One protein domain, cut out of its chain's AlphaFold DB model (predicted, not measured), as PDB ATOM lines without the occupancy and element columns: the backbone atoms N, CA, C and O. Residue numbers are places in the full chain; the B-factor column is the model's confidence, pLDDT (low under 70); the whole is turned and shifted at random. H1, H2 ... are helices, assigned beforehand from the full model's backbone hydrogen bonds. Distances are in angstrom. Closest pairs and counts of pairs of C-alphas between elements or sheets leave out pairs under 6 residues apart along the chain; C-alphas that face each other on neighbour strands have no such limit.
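Overview. This is residues 2 to 61 of the 542 residues of an uncharacterized protein of Anncaliia algerae PRA339 (UniProt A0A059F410). Two long helices, H2 and H3, make a narrow V that is closed where residues 30 to 34 of H2 meet residues 39 to 42 of H3. The short helix H1 runs side by side with H2, touching its residues 20 to 27, and the centres of the three helices make a triangle; residues 54 to 61 stick out beyond the body. The printed part has 60 residues with three named helices, in the order H1, H2, H3, and no named strand: the class is all helix. It is compact, with a radius of gyration of the C-alphas of 12.0 A, and elongated, spanning 37 by 22 by 16 A.

Along the chain. H1, residues 2 to 11, begins with C-alpha 2 at (7.394, -38.377, -12.766) and is 14.6 A long from first to last C-alpha. H2, residues 17 to 35, is 27.0 A long and begins with C-alpha 17 at (2.332, -24.088, 5.798). H3, residues 39 to 60, is the longest at 31.9 A and ends with C-alpha 60 at (-12.176, -20.339, -7.108).

Arrangement. H1 and H2 form a helical hairpin. They touch, the closest C-alphas being those of Val 10 and Lys 23, 6.4 A apart, and run opposite ways at a shallow tilt of 6 degrees. H2 and H3 form a second helical hairpin, with a shallow tilt of 24 degrees, opposite ways. They touch, the closest C-alphas being those of Leu 30 and Val 42, 6.2 A apart. H1 and H3 are near each other, with 9 pairs of C-alphas within 10 A. Every O i to N i+4 pair is within hydrogen-bond range in H1 and H2; in H3, 17 of 18 are.

Size, cuts and confidence. The C-alphas farthest apart, those of Asn 36 and Leu 61, are 38.1 A apart. The printed part has no cut, and both links, H1 to H2 and H2 to H3, are tight. Residues 54 to 61, of which 54 to 60 belong to H3, stand free. The mean pLDDT of the printed part is 83.1; residues 14 to 15 are under 70.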
ATOM      1  N   LEU A   2       8.370 -38.283 -13.872       76.81
ATOM      2  CA  LEU A   2       7.394 -38.377 -12.766       76.81
ATOM      3  C   LEU A   2       7.759 -37.509 -11.535       76.81
ATOM      4  O   LEU A   2       6.940 -36.712 -11.081       76.81
ATOM      5  N   ILE A   3       9.027 -37.536 -11.107       81.44
ATOM      6  CA  ILE A   3       9.575 -36.686 -10.027       81.44
ATOM      7  C   ILE A   3       9.395 -35.177 -10.307       81.44
ATOM      8  O   ILE A   3       9.006 -34.424  -9.420       81.44
ATOM      9  N   LEU A   4       9.586 -34.717 -11.551       81.62
ATOM     10  CA  LEU A   4       9.388 -33.305 -11.926       81.62
ATOM     11  C   LEU A   4       7.908 -32.885 -11.871       81.62
ATOM     12  O   LEU A   4       7.609 -31.709 -11.657       81.62
ATOM     13  N   CYS A   5       6.975 -33.826 -12.048       81.19
ATOM     14  CA  CYS A   5       5.552 -33.571 -11.837       81.19
ATOM     15  C   CYS A   5       5.225 -33.427 -10.344       81.19
ATOM     16  O   CYS A   5       4.513 -32.490  -9.993       81.19
ATOM     17  N   LEU A   6       5.787 -34.278  -9.476       81.25
ATOM     18  CA  LEU A   6       5.642 -34.164  -8.018       81.25
ATOM     19  C   LEU A   6       6.194 -32.822  -7.505       81.25
ATOM     20  O   LEU A   6       5.469 -32.068  -6.858       81.25
ATOM     21  N   ILE A   7       7.416 -32.454  -7.908       81.75
ATOM     22  CA  ILE A   7       8.034 -31.155  -7.579       81.75
ATOM     23  C   ILE A   7       7.130 -29.985  -8.009       81.75
ATOM     24  O   ILE A   7       6.905 -29.057  -7.232       81.75
ATOM     25  N   LYS A   8       6.537 -30.033  -9.213       81.44
ATOM     26  CA  LYS A   8       5.577 -29.003  -9.650       81.44
ATOM     27  C   LYS A   8       4.283 -28.982  -8.834       81.44
ATOM     28  O   LYS A   8       3.753 -27.894  -8.626       81.44
ATOM     29  N   ILE A   9       3.768 -30.124  -8.377       80.00
ATOM     30  CA  ILE A   9       2.557 -30.194  -7.537       80.00
ATOM     31  C   ILE A   9       2.805 -29.541  -6.168       80.00
ATOM     32  O   ILE A   9       1.951 -28.787  -5.702       80.00
ATOM     33  N   VAL A  10       3.983 -29.764  -5.573       82.25
ATOM     34  CA  VAL A  10       4.404 -29.123  -4.317       82.25
ATOM     35  C   VAL A  10       4.578 -27.610  -4.508       82.25
ATOM     36  O   VAL A  10       3.888 -26.831  -3.853       82.25
ATOM     37  N   ILE A  11       5.402 -27.176  -5.473       81.25
ATOM     38  CA  ILE A  11       5.688 -25.745  -5.733       81.25
ATOM     39  C   ILE A  11       4.424 -24.944  -6.105       81.25
ATOM     40  O   ILE A  11       4.319 -23.762  -5.780       81.25
ATOM     41  N   SER A  12       3.436 -25.566  -6.757       78.38
ATOM     42  CA  SER A  12       2.178 -24.889  -7.117       78.38
ATOM     43  C   SER A  12       1.260 -24.609  -5.916       78.38
ATOM     44  O   SER A  12       0.267 -23.896  -6.060       78.38
ATOM     45  N   SER A  13       1.548 -25.161  -4.733       73.25
ATOM     46  CA  SER A  13       0.648 -25.137  -3.574       73.25
ATOM     47  C   SER A  13       0.869 -23.938  -2.642       73.25
ATOM     48  O   SER A  13       1.183 -24.108  -1.470       73.25
ATOM     49  N   ARG A  14       0.645 -22.711  -3.135       68.12
ATOM     50  CA  ARG A  14       0.757 -21.450  -2.358       68.12
ATOM     51  C   ARG A  14      -0.362 -21.215  -1.311       68.12
ATOM     52  O   ARG A  14      -0.820 -20.087  -1.145       68.12
ATOM     53  N   ARG A  15      -0.849 -22.252  -0.624       60.34
ATOM     54  CA  ARG A  15      -1.823 -22.140   0.484       60.34
ATOM     55  C   ARG A  15      -1.256 -22.841   1.715       60.34
ATOM     56  O   ARG A  15      -0.941 -24.015   1.580       60.34
ATOM     57  N   SER A  16      -1.134 -22.068   2.804       70.75
ATOM     58  CA  SER A  16      -0.711 -22.361   4.194       70.75
ATOM     59  C   SER A  16       0.324 -23.470   4.461       70.75
ATOM     60  O   SER A  16       0.297 -24.565   3.911       70.75
ATOM     61  N   GLU A  17       1.221 -23.201   5.409       74.25
ATOM     62  CA  GLU A  17       2.332 -24.088   5.798       74.25
ATOM     63  C   GLU A  17       1.857 -25.490   6.230       74.25
ATOM     64  O   GLU A  17       2.473 -26.500   5.892       74.25
ATOM     65  N   GLU A  18       0.688 -25.571   6.865       74.75
ATOM     66  CA  GLU A  18       0.011 -26.816   7.243       74.75
ATOM     67  C   GLU A  18      -0.332 -27.712   6.027       74.75
ATOM     68  O   GLU A  18      -0.053 -28.914   6.021       74.75
ATOM     69  N   PHE A  19      -0.843 -27.126   4.936       78.19
ATOM     70  CA  PHE A  19      -1.081 -27.836   3.671       78.19
ATOM     71  C   PHE A  19       0.220 -28.163   2.922       78.19
ATOM     72  O   PHE A  19       0.249 -29.105   2.122       78.19
ATOM     73  N   PHE A  20       1.296 -27.410   3.162       81.56
ATOM     74  CA  PHE A  20       2.618 -27.693   2.602       81.56
ATOM     75  C   PHE A  20       3.236 -28.944   3.243       81.56
ATOM     76  O   PHE A  20       3.641 -29.848   2.510       81.56
ATOM     77  N   LEU A  21       3.198 -29.071   4.578       81.25
ATOM     78  CA  LEU A  21       3.608 -30.294   5.286       81.25
ATOM     79  C   LEU A  21       2.807 -31.517   4.815       81.25
ATOM     80  O   LEU A  21       3.397 -32.532   4.443       81.25
ATOM     81  N   GLN A  22       1.474 -31.408   4.742       82.62
ATOM     82  CA  GLN A  22       0.629 -32.520   4.290       82.62
ATOM     83  C   GLN A  22       0.970 -32.971   2.855       82.62
ATOM     84  O   GLN A  22       0.942 -34.166   2.553       82.62
ATOM     85  N   LYS A  23       1.340 -32.042   1.961       84.62
ATOM     86  CA  LYS A  23       1.775 -32.375   0.592       84.62
ATOM     87  C   LYS A  23       3.199 -32.920   0.511       84.62
ATOM     88  O   LYS A  23       3.461 -33.718  -0.390       84.62
ATOM     89  N   ILE A  24       4.097 -32.555   1.427       84.44
ATOM     90  CA  ILE A  24       5.402 -33.218   1.564       84.44
ATOM     91  C   ILE A  24       5.190 -34.684   1.950       84.44
ATOM     92  O   ILE A  24       5.695 -35.559   1.250       84.44
ATOM     93  N   GLN A  25       4.368 -34.959   2.968       87.44
ATOM     94  CA  GLN A  25       4.072 -36.325   3.411       87.44
ATOM     95  C   GLN A  25       3.450 -37.177   2.287       87.44
ATOM     96  O   GLN A  25       3.966 -38.244   1.963       87.44
ATOM     97  N   GLN A  26       2.429 -36.663   1.590       87.88
ATOM     98  CA  GLN A  26       1.841 -37.339   0.418       87.88
ATOM     99  C   GLN A  26       2.856 -37.565  -0.721       87.88
ATOM    100  O   GLN A  26       2.737 -38.522  -1.487       87.88
ATOM    101  N   THR A  27       3.862 -36.697  -0.857       87.62
ATOM    102  CA  THR A  27       4.933 -36.863  -1.854       87.62
ATOM    103  C   THR A  27       5.939 -37.934  -1.424       87.62
ATOM    104  O   THR A  27       6.397 -38.693  -2.274       87.62
ATOM    105  N   GLN A  28       6.245 -38.042  -0.129       91.75
ATOM    106  CA  GLN A  28       7.081 -39.108   0.435       91.75
ATOM    107  C   GLN A  28       6.405 -40.479   0.296       91.75
ATOM    108  O   GLN A  28       7.039 -41.413  -0.187       91.75
ATOM    109  N   GLU A  29       5.109 -40.582   0.604       92.44
ATOM    110  CA  GLU A  29       4.306 -41.794   0.381       92.44
ATOM    111  C   GLU A  29       4.348 -42.227  -1.097       92.44
ATOM    112  O   GLU A  29       4.635 -43.385  -1.405       92.44
ATOM    113  N   LEU A  30       4.154 -41.292  -2.036       92.75
ATOM    114  CA  LEU A  30       4.232 -41.584  -3.473       92.75
ATOM    115  C   LEU A  30       5.640 -41.986  -3.942       92.75
ATOM    116  O   LEU A  30       5.751 -42.839  -4.821       92.75
ATOM    117  N   LEU A  31       6.708 -41.416  -3.373       92.56
ATOM    118  CA  LEU A  31       8.085 -41.838  -3.659       92.56
ATOM    119  C   LEU A  31       8.345 -43.260  -3.147       92.56
ATOM    120  O   LEU A  31       8.806 -44.100  -3.917       92.56
ATOM    121  N   GLN A  32       7.934 -43.568  -1.916       93.56
ATOM    122  CA  GLN A  32       8.056 -44.908  -1.341       93.56
ATOM    123  C   GLN A  32       7.250 -45.948  -2.143       93.56
ATOM    124  O   GLN A  32       7.676 -47.090  -2.303       93.56
ATOM    125  N   MET A  33       6.104 -45.572  -2.723       93.94
ATOM    126  CA  MET A  33       5.363 -46.437  -3.650       93.94
ATOM    127  C   MET A  33       6.103 -46.667  -4.982       93.94
ATOM    128  O   MET A  33       6.032 -47.771  -5.520       93.94
ATOM    129  N   ILE A  34       6.833 -45.674  -5.508       93.56
ATOM    130  CA  ILE A  34       7.685 -45.838  -6.705       93.56
ATOM    131  C   ILE A  34       8.856 -46.785  -6.405       93.56
ATOM    132  O   ILE A  34       9.118 -47.679  -7.206       93.56
ATOM    133  N   GLU A  35       9.515 -46.629  -5.256       92.50
ATOM    134  CA  GLU A  35      10.612 -47.501  -4.801       92.50
ATOM    135  C   GLU A  35      10.152 -48.958  -4.636       92.50
ATOM    136  O   GLU A  35      10.833 -49.880  -5.076       92.50
ATOM    137  N   ASN A  36       8.938 -49.167  -4.115       95.75
ATOM    138  CA  ASN A  36       8.282 -50.477  -4.039       95.75
ATOM    139  C   ASN A  36       7.695 -50.971  -5.386       95.75
ATOM    140  O   ASN A  36       6.911 -51.920  -5.410       95.75
ATOM    141  N   GLY A  37       8.014 -50.326  -6.515       95.19
ATOM    142  CA  GLY A  37       7.607 -50.752  -7.860       95.19
ATOM    143  C   GLY A  37       6.119 -50.574  -8.201       95.19
ATOM    144  O   GLY A  37       5.684 -50.995  -9.274       95.19
ATOM    145  N   LYS A  38       5.319 -49.923  -7.343       96.75
ATOM    146  CA  LYS A  38       3.853 -49.766  -7.471       96.75
ATOM    147  C   LYS A  38       3.446 -48.679  -8.482       96.75
ATOM    148  O   LYS A  38       2.571 -47.853  -8.215       96.75
ATOM    149  N   LEU A  39       4.065 -48.671  -9.665       92.38
ATOM    150  CA  LEU A  39       3.923 -47.602 -10.665       92.38
ATOM    151  C   LEU A  39       2.464 -47.315 -11.064       92.38
ATOM    152  O   LEU A  39       2.101 -46.152 -11.235       92.38
ATOM    153  N   GLN A  40       1.621 -48.349 -11.176       90.19
ATOM    154  CA  GLN A  40       0.224 -48.178 -11.586       90.19
ATOM    155  C   GLN A  40      -0.634 -47.512 -10.498       90.19
ATOM    156  O   GLN A  40      -1.440 -46.635 -10.806       90.19
ATOM    157  N   GLU A  41      -0.425 -47.872  -9.227       93.06
ATOM    158  CA  GLU A  41      -1.104 -47.239  -8.087       93.06
ATOM    159  C   GLU A  41      -0.713 -45.755  -7.985       93.06
ATOM    160  O   GLU A  41      -1.566 -44.891  -7.778       93.06
ATOM    161  N   VAL A  42       0.569 -45.448  -8.213       91.69
ATOM    162  CA  VAL A  42       1.101 -44.077  -8.271       91.69
ATOM    163  C   VAL A  42       0.469 -43.281  -9.418       91.69
ATOM    164  O   VAL A  42       0.074 -42.133  -9.207       91.69
ATOM    165  N   GLU A  43       0.323 -43.865 -10.612       89.31
ATOM    166  CA  GLU A  43      -0.339 -43.207 -11.749       89.31
ATOM    167  C   GLU A  43      -1.827 -42.931 -11.476       89.31
ATOM    168  O   GLU A  43      -2.319 -41.844 -11.803       89.31
ATOM    169  N   ASP A  44      -2.542 -43.857 -10.830       89.25
ATOM    170  CA  ASP A  44      -3.947 -43.674 -10.457       89.25
ATOM    171  C   ASP A  44      -4.127 -42.603  -9.372       89.25
ATOM    172  O   ASP A  44      -5.003 -41.736  -9.500       89.25
ATOM    173  N   ILE A  45      -3.278 -42.592  -8.336       89.25
ATOM    174  CA  ILE A  45      -3.298 -41.558  -7.290       89.25
ATOM    175  C   ILE A  45      -2.960 -40.191  -7.893       89.25
ATOM    176  O   ILE A  45      -3.723 -39.241  -7.696       89.25
ATOM    177  N   MET A  46      -1.903 -40.088  -8.705       86.12
ATOM    178  CA  MET A  46      -1.544 -38.869  -9.444       86.12
ATOM    179  C   MET A  46      -2.696 -38.393 -10.340       86.12
ATOM    180  O   MET A  46      -3.072 -37.220 -10.315       86.12
ATOM    181  N   SER A  47      -3.326 -39.306 -11.081       84.62
ATOM    182  CA  SER A  47      -4.475 -39.012 -11.944       84.62
ATOM    183  C   SER A  47      -5.699 -38.537 -11.160       84.62
ATOM    184  O   SER A  47      -6.452 -37.689 -11.644       84.62
ATOM    185  N   LYS A  48      -5.926 -39.069  -9.955       83.94
ATOM    186  CA  LYS A  48      -7.014 -38.678  -9.048       83.94
ATOM    187  C   LYS A  48      -6.736 -37.314  -8.410       83.94
ATOM    188  O   LYS A  48      -7.598 -36.438  -8.471       83.94
ATOM    189  N   ALA A  49      -5.525 -37.095  -7.900       80.88
ATOM    190  CA  ALA A  49      -5.069 -35.826  -7.335       80.88
ATOM    191  C   ALA A  49      -5.075 -34.694  -8.375       80.88
ATOM    192  O   ALA A  49      -5.512 -33.583  -8.075       80.88
ATOM    193  N   TYR A  50      -4.677 -34.960  -9.622       79.25
ATOM    194  CA  TYR A  50      -4.734 -33.980 -10.711       79.25
ATOM    195  C   TYR A  50      -6.182 -33.596 -11.068       79.25
ATOM    196  O   TYR A  50      -6.495 -32.414 -11.212       79.25
ATOM    197  N   LYS A  51      -7.106 -34.571 -11.120       78.69
ATOM    198  CA  LYS A  51      -8.551 -34.318 -11.316       78.69
ATOM    199  C   LYS A  51      -9.173 -33.520 -10.157       78.69
ATOM    200  O   LYS A  51     -10.080 -32.725 -10.402       78.69
ATOM    201  N   LEU A  52      -8.704 -33.720  -8.921       76.25
ATOM    202  CA  LEU A  52      -9.158 -32.979  -7.738       76.25
ATOM    203  C   LEU A  52      -8.614 -31.545  -7.714       76.25
ATOM    204  O   LEU A  52      -9.421 -30.620  -7.665       76.25
ATOM    205  N   ASN A  53      -7.299 -31.348  -7.878       76.19
ATOM    206  CA  ASN A  53      -6.695 -30.011  -7.989       76.19
ATOM    207  C   ASN A  53      -7.345 -29.194  -9.121       76.19
ATOM    208  O   ASN A  53      -7.617 -28.014  -8.938       76.19
ATOM    209  N   ILE A  54      -7.660 -29.810 -10.271       71.38
ATOM    210  CA  ILE A  54      -8.410 -29.131 -11.341       71.38
ATOM    211  C   ILE A  54      -9.811 -28.723 -10.870       71.38
ATOM    212  O   ILE A  54     -10.199 -27.582 -11.093       71.38
ATOM    213  N   LYS A  55     -10.577 -29.610 -10.219       75.25
ATOM    214  CA  LYS A  55     -11.918 -29.270  -9.699       75.25
ATOM    215  C   LYS A  55     -11.889 -28.118  -8.696       75.25
ATOM    216  O   LYS A  55     -12.787 -27.283  -8.721       75.25
ATOM    217  N   GLU A  56     -10.894 -28.101  -7.820       74.81
ATOM    218  CA  GLU A  56     -10.747 -27.097  -6.767       74.81
ATOM    219  C   GLU A  56     -10.264 -25.755  -7.331       74.81
ATOM    220  O   GLU A  56     -10.886 -24.729  -7.080       74.81
ATOM    221  N   TYR A  57      -9.275 -25.767  -8.228       70.50
ATOM    222  CA  TYR A  57      -8.871 -24.585  -8.995       70.50
ATOM    223  C   TYR A  57     -10.044 -23.997  -9.801       70.50
ATOM    224  O   TYR A  57     -10.254 -22.788  -9.807       70.50
ATOM    225  N   PHE A  58     -10.881 -24.842 -10.416       71.81
ATOM    226  CA  PHE A  58     -12.110 -24.410 -11.093       71.81
ATOM    227  C   PHE A  58     -13.216 -23.908 -10.152       71.81
ATOM    228  O   PHE A  58     -14.174 -23.317 -10.646       71.81
ATOM    229  N   LYS A  59     -13.130 -24.116  -8.833       81.44
ATOM    230  CA  LYS A  59     -14.098 -23.571  -7.869       81.44
ATOM    231  C   LYS A  59     -13.876 -22.069  -7.674       81.44
ATOM    232  O   LYS A  59     -14.834 -21.302  -7.752       81.44
ATOM    233  N   ASP A  60     -12.610 -21.681  -7.522       80.19
ATOM    234  CA  ASP A  60     -12.176 -20.339  -7.108       80.19
ATOM    235  C   ASP A  60     -12.026 -19.343  -8.278       80.19
ATOM    236  O   ASP A  60     -11.838 -18.145  -8.068       80.19
ATOM    237  N   LEU A  61     -12.109 -19.810  -9.529       83.50
ATOM    238  CA  LEU A  61     -12.086 -18.947 -10.716       83.50
ATOM    239  C   LEU A  61     -13.392 -18.155 -10.895       83.50
ATOM    240  O   LEU A  61     -14.489 -18.662 -10.650       83.50
TER     241      LEU A  61